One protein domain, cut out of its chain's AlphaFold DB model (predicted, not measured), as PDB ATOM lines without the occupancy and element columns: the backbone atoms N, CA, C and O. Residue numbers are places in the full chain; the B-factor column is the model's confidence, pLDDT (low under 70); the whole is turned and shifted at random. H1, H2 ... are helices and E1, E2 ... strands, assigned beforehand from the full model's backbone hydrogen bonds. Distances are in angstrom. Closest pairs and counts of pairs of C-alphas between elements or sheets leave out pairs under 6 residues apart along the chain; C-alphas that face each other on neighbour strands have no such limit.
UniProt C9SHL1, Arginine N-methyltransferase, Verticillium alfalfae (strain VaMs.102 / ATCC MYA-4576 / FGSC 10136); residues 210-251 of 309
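AT A GLANCE: This is residues 210 to 251 of the 309 residues of the protein "Arginine N-methyltransferase" of Verticillium alfalfae (strain VaMs.102 / ATCC MYA-4576 / FGSC 10136) (UniProt C9SHL1). What shape do these atoms make? A small sheet of three short strands, E1, E2 and E3, sits at one end, and the helix H1 runs away from it as an arm to a second, short helix, H2, which turns off at the far end as a corner. What is it made of? The printed part has 42 residues with three named strands and two named helices, in the order E1 E2 E3 H1 H2, and its class is mixed, helices and strands. The sheet's order is E1 - E2 - E3, antiparallel throughout. How spread out is it? It is only just extended, close to loose, with a radius of gyration of the C-alphas of 13.9 A and spans of 41 by 15 by 14 A.

HOW THE PARTS SIT: How do the strands pair? E1, residues 212 to 214, and E2, residues 217 to 219, form a hairpin, antiparallel at 167 degrees; the C-alphas of Tyr 213 and Leu 218 face each other at 4.6 A, and N 214 and O 217 are within hydrogen-bond range at 2.8 A. E2 and E3, residues 225 to 228, form a second hairpin, antiparallel at 174 degrees, with N 218 and O 227 within hydrogen-bond range at 2.8 A. The three strands are a meander, each the antiparallel neighbour of the one before, with E1 and E3 as edge strands. Where do the helices stand? H1, residues 231 to 242, is not on the sheet, with 1 pair of C-alphas within 10 A, and is apart from E1 and E2. H2, residues 244 to 251, is not on the sheet either and is apart from the three strands; H1 and H2 meet only through their link. How well formed are their backbones? In H1 every O i to N i+4 pair is within hydrogen-bond range, in H2 3 of 4.

IN THESE COORDINATES: Where does the first strand begin? E1 begins at C-alpha 212, at (158.854, -71.082, 209.950), and is 6.8 A long; E2 is 6.4 A and E3 6.5 A from first to last C-alpha. Where do the helices run? H1 goes 16.0 A from C-alpha 231 at (149.407, -60.870, 219.695) to C-alpha 242, and H2 goes 11.5 A to C-alpha 251 at (141.618, -75.295, 238.030).

THE WHOLE: How large is it? The two C-alphas farthest apart, those of Glu 222 and Gly 251, are 41.2 A apart. Which residues stand free? Residues 233 to 238, in H1, and residues 240 to 246, of which 240 to 242 belong to H1 and 244 to 246 to H2. Is it continuous, and how sure is the model? The printed part has no cut, and its four links are tight. The mean pLDDT of the printed part is 82.6, and residues 244 to 251 are under 70.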
ATOM      1  N   ASP A 210     155.410 -72.146 203.037       92.19
ATOM      2  CA  ASP A 210     156.045 -72.860 204.142       92.19
ATOM      3  C   ASP A 210     156.196 -71.932 205.356       92.19
ATOM      4  O   ASP A 210     156.803 -70.866 205.282       92.19
ATOM      5  N   LEU A 211     155.685 -72.364 206.512       93.88
ATOM      6  CA  LEU A 211     155.756 -71.587 207.749       93.88
ATOM      7  C   LEU A 211     156.993 -71.950 208.574       93.88
ATOM      8  O   LEU A 211     157.235 -73.121 208.890       93.88
ATOM      9  N   THR A 212     157.731 -70.934 209.016       91.56
ATOM     10  CA  THR A 212     158.854 -71.082 209.950       91.56
ATOM     11  C   THR A 212     158.499 -70.510 211.319       91.56
ATOM     12  O   THR A 212     158.014 -69.386 211.444       91.56
ATOM     13  N   TYR A 213     158.703 -71.320 212.361       92.12
ATOM     14  CA  TYR A 213     158.342 -70.989 213.739       92.12
ATOM     15  C   TYR A 213     159.580 -70.805 214.616       92.12
ATOM     16  O   TYR A 213     160.356 -71.744 214.801       92.12
ATOM     17  N   ASP A 214     159.691 -69.620 215.208       86.31
ATOM     18  CA  ASP A 214     160.598 -69.283 216.302       86.31
ATOM     19  C   ASP A 214     159.792 -69.076 217.599       86.31
ATOM     20  O   ASP A 214     158.590 -68.808 217.564       86.31
ATOM     21  N   ASP A 215     160.455 -69.082 218.763       82.31
ATOM     22  CA  ASP A 215     159.813 -68.889 220.083       82.31
ATOM     23  C   ASP A 215     158.980 -67.589 220.206       82.31
ATOM     24  O   ASP A 215     158.169 -67.445 221.123       82.31
ATOM     25  N   VAL A 216     159.188 -66.622 219.302       88.31
ATOM     26  CA  VAL A 216     158.613 -65.265 219.354       88.31
ATOM     27  C   VAL A 216     157.808 -64.910 218.090       88.31
ATOM     28  O   VAL A 216     157.082 -63.916 218.091       88.31
ATOM     29  N   LYS A 217     157.917 -65.678 216.999       90.00
ATOM     30  CA  LYS A 217     157.295 -65.327 215.712       90.00
ATOM     31  C   LYS A 217     157.063 -66.546 214.822       90.00
ATOM     32  O   LYS A 217     157.840 -67.493 214.840       90.00
ATOM     33  N   LEU A 218     156.015 -66.471 214.018       92.00
ATOM     34  CA  LEU A 218     155.711 -67.369 212.916       92.00
ATOM     35  C   LEU A 218     155.714 -66.524 211.641       92.00
ATOM     36  O   LEU A 218     154.937 -65.570 211.546       92.00
ATOM     37  N   VAL A 219     156.596 -66.848 210.700       92.69
ATOM     38  CA  VAL A 219     156.711 -66.138 209.419       92.69
ATOM     39  C   VAL A 219     156.530 -67.105 208.253       92.69
ATOM     40  O   VAL A 219     156.833 -68.293 208.394       92.69
ATOM     41  N   ASP A 220     156.008 -66.599 207.141       92.31
ATOM     42  CA  ASP A 220     155.927 -67.336 205.876       92.31
ATOM     43  C   ASP A 220     157.294 -67.398 205.163       92.31
ATOM     44  O   ASP A 220     158.333 -67.013 205.717       92.31
ATOM     45  N   ASP A 221     157.302 -67.936 203.948       90.38
ATOM     46  CA  ASP A 221     158.483 -68.093 203.097       90.38
ATOM     47  C   ASP A 221     159.011 -66.761 202.541       90.38
ATOM     48  O   ASP A 221     160.218 -66.617 202.330       90.38
ATOM     49  N   GLU A 222     158.129 -65.779 202.369       85.00
ATOM     50  CA  GLU A 222     158.451 -64.394 202.006       85.00
ATOM     51  C   GLU A 222     158.951 -63.561 203.207       85.00
ATOM     52  O   GLU A 222     159.480 -62.461 203.040       85.00
ATOM     53  N   GLY A 223     158.857 -64.099 204.428       84.44
ATOM     54  CA  GLY A 223     159.284 -63.443 205.663       84.44
ATOM     55  C   GLY A 223     158.245 -62.492 206.263       84.44
ATOM     56  O   GLY A 223     158.565 -61.763 207.211       84.44
ATOM     57  N   ASN A 224     157.009 -62.507 205.765       86.62
ATOM     58  CA  ASN A 224     155.891 -61.778 206.341       86.62
ATOM     59  C   ASN A 224     155.458 -62.424 207.665       86.62
ATOM     60  O   ASN A 224     155.448 -63.645 207.839       86.62
ATOM     61  N   GLY A 225     155.088 -61.587 208.636       86.88
ATOM     62  CA  GLY A 225     154.607 -62.046 209.938       86.88
ATOM     63  C   GLY A 225     153.191 -62.606 209.850       86.88
ATOM     64  O   GLY A 225     152.250 -61.839 209.677       86.88
ATOM     65  N   VAL A 226     153.043 -63.920 210.033       89.44
ATOM     66  CA  VAL A 226     151.735 -64.594 210.115       89.44
ATOM     67  C   VAL A 226     151.195 -64.562 211.543       89.44
ATOM     68  O   VAL A 226     150.003 -64.368 211.753       89.44
ATOM     69  N   MET A 227     152.066 -64.753 212.537       89.38
ATOM     70  CA  MET A 227     151.697 -64.635 213.949       89.38
ATOM     71  C   MET A 227     152.890 -64.141 214.760       89.38
ATOM     72  O   MET A 227     153.998 -64.668 214.649       89.38
ATOM     73  N   MET A 228     152.678 -63.143 215.612       90.75
ATOM     74  CA  MET A 228     153.766 -62.460 216.321       90.75
ATOM     75  C   MET A 228     153.561 -62.495 217.837       90.75
ATOM     76  O   MET A 228     152.438 -62.505 218.338       90.75
ATOM     77  N   ALA A 229     154.645 -62.450 218.617       90.81
ATOM     78  CA  ALA A 229     154.549 -62.509 220.080       90.81
ATOM     79  C   ALA A 229     153.684 -61.401 220.705       90.81
ATOM     80  O   ALA A 229     153.096 -61.628 221.763       90.81
ATOM     81  N   TRP A 230     153.569 -60.226 220.076       89.62
ATOM     82  CA  TRP A 230     152.735 -59.135 220.596       89.62
ATOM     83  C   TRP A 230     151.240 -59.501 220.629       89.62
ATOM     84  O   TRP A 230     150.517 -59.066 221.525       89.62
ATOM     85  N   GLU A 231     150.789 -60.382 219.734       93.69
ATOM     86  CA  GLU A 231     149.407 -60.870 219.695       93.69
ATOM     87  C   GLU A 231     149.108 -61.800 220.869       93.69
ATOM     88  O   GLU A 231     147.953 -61.968 221.250       93.69
ATOM     89  N   THR A 232     150.134 -62.369 221.512       88.56
ATOM     90  CA  THR A 232     149.965 -63.366 222.576       88.56
ATOM     91  C   THR A 232     149.107 -62.843 223.728       88.56
ATOM     92  O   THR A 232     148.244 -63.562 224.234       88.56
ATOM     93  N   SER A 233     149.317 -61.601 224.177       91.00
ATOM     94  CA  SER A 233     148.491 -61.019 225.244       91.00
ATOM     95  C   SER A 233     147.056 -60.758 224.793       91.00
ATOM     96  O   SER A 233     146.138 -60.908 225.598       91.00
ATOM     97  N   ILE A 234     146.864 -60.409 223.520       92.00
ATOM     98  CA  ILE A 234     145.544 -60.163 222.934       92.00
ATOM     99  C   ILE A 234     144.795 -61.487 222.816       92.00
ATOM    100  O   ILE A 234     143.717 -61.615 223.380       92.00
ATOM    101  N   MET A 235     145.405 -62.506 222.207       89.81
ATOM    102  CA  MET A 235     144.836 -63.846 222.081       89.81
ATOM    103  C   MET A 235     144.499 -64.452 223.443       89.81
ATOM    104  O   MET A 235     143.417 -65.009 223.601       89.81
ATOM    105  N   ARG A 236     145.368 -64.306 224.457       89.50
ATOM    106  CA  ARG A 236     145.050 -64.755 225.825       89.50
ATOM    107  C   ARG A 236     143.822 -64.046 226.381       89.50
ATOM    108  O   ARG A 236     142.949 -64.714 226.914       89.50
ATOM    109  N   ARG A 237     143.725 -62.726 226.215       88.62
ATOM    110  CA  ARG A 237     142.560 -61.967 226.679       88.62
ATOM    111  C   ARG A 237     141.289 -62.354 225.919       88.62
ATOM    112  O   ARG A 237     140.244 -62.479 226.545       88.62
ATOM    113  N   SER A 238     141.378 -62.602 224.613       90.75
ATOM    114  CA  SER A 238     140.263 -63.116 223.813       90.75
ATOM    115  C   SER A 238     139.819 -64.493 224.301       90.75
ATOM    116  O   SER A 238     138.628 -64.719 224.467       90.75
ATOM    117  N   VAL A 239     140.758 -65.395 224.610       88.38
ATOM    118  CA  VAL A 239     140.452 -66.707 225.206       88.38
ATOM    119  C   VAL A 239     139.815 -66.554 226.589       88.38
ATOM    120  O   VAL A 239     138.845 -67.247 226.881       88.38
ATOM    121  N   ASP A 240     140.309 -65.636 227.421       82.12
ATOM    122  CA  ASP A 240     139.756 -65.385 228.756       82.12
ATOM    123  C   ASP A 240     138.307 -64.867 228.696       82.12
ATOM    124  O   ASP A 240     137.510 -65.192 229.574       82.12
ATOM    125  N   VAL A 241     137.962 -64.087 227.664       81.69
ATOM    126  CA  VAL A 241     136.600 -63.569 227.440       81.69
ATOM    127  C   VAL A 241     135.686 -64.618 226.805       81.69
ATOM    128  O   VAL A 241     134.550 -64.769 227.240       81.69
ATOM    129  N   LEU A 242     136.161 -65.345 225.790       79.19
ATOM    130  CA  LEU A 242     135.341 -66.285 225.018       79.19
ATOM    131  C   LEU A 242     135.142 -67.634 225.715       79.19
ATOM    132  O   LEU A 242     134.163 -68.323 225.451       79.19
ATOM    133  N   ALA A 243     136.077 -68.042 226.574       76.56
ATOM    134  CA  ALA A 243     136.079 -69.371 227.176       76.56
ATOM    135  C   ALA A 243     136.274 -69.353 228.707       76.56
ATOM    136  O   ALA A 243     137.147 -70.067 229.223       76.56
ATOM    137  N   PRO A 244     135.446 -68.611 229.473       68.56
ATOM    138  CA  PRO A 244     135.570 -68.512 230.932       68.56
ATOM    139  C   PRO A 244     135.511 -69.892 231.622       68.56
ATOM    140  O   PRO A 244     136.289 -70.180 232.537       68.56
ATOM    141  N   CYS A 245     134.702 -70.806 231.082       63.16
ATOM    142  CA  CYS A 245     134.580 -72.210 231.482       63.16
ATOM    143  C   CYS A 245     135.891 -73.023 231.469       63.16
ATOM    144  O   CYS A 245     136.076 -73.942 232.279       63.16
ATOM    145  N   LEU A 246     136.832 -72.729 230.556       61.34
ATOM    146  CA  LEU A 246     138.099 -73.474 230.473       61.34
ATOM    147  C   LEU A 246     138.953 -73.269 231.729       61.34
ATOM    148  O   LEU A 246     139.701 -74.171 232.129       61.34
ATOM    149  N   ARG A 247     138.798 -72.122 232.400       60.44
ATOM    150  CA  ARG A 247     139.478 -71.812 233.659       60.44
ATOM    151  C   ARG A 247     139.033 -72.742 234.786       60.44
ATOM    152  O   ARG A 247     139.883 -73.254 235.517       60.44
ATOM    153  N   VAL A 248     137.731 -73.015 234.882       55.72
ATOM    154  CA  VAL A 248     137.137 -73.899 235.901       55.72
ATOM    155  C   VAL A 248     137.630 -75.339 235.713       55.72
ATOM    156  O   VAL A 248     138.124 -75.972 236.654       55.72
ATOM    157  N   ARG A 249     137.632 -75.837 234.467       52.88
ATOM    158  CA  ARG A 249     138.151 -77.178 234.133       52.88
ATOM    159  C   ARG A 249     139.660 -77.313 234.375       52.88
ATOM    160  O   ARG A 249     140.107 -78.346 234.881       52.88
ATOM    161  N   ALA A 250     140.455 -76.290 234.058       52.62
ATOM    162  CA  ALA A 250     141.897 -76.301 234.305       52.62
ATOM    163  C   ALA A 250     142.242 -76.198 235.805       52.62
ATOM    164  O   ALA A 250     143.175 -76.863 236.267       52.62
ATOM    165  N   GLY A 251     141.481 -75.414 236.577       46.97
ATOM    166  CA  GLY A 251     141.618 -75.295 238.030       46.97
ATOM    167  C   GLY A 251     141.306 -76.601 238.766       46.97
ATOM    168  O   GLY A 251     142.088 -77.025 239.618       46.97
TER     169      GLY A 251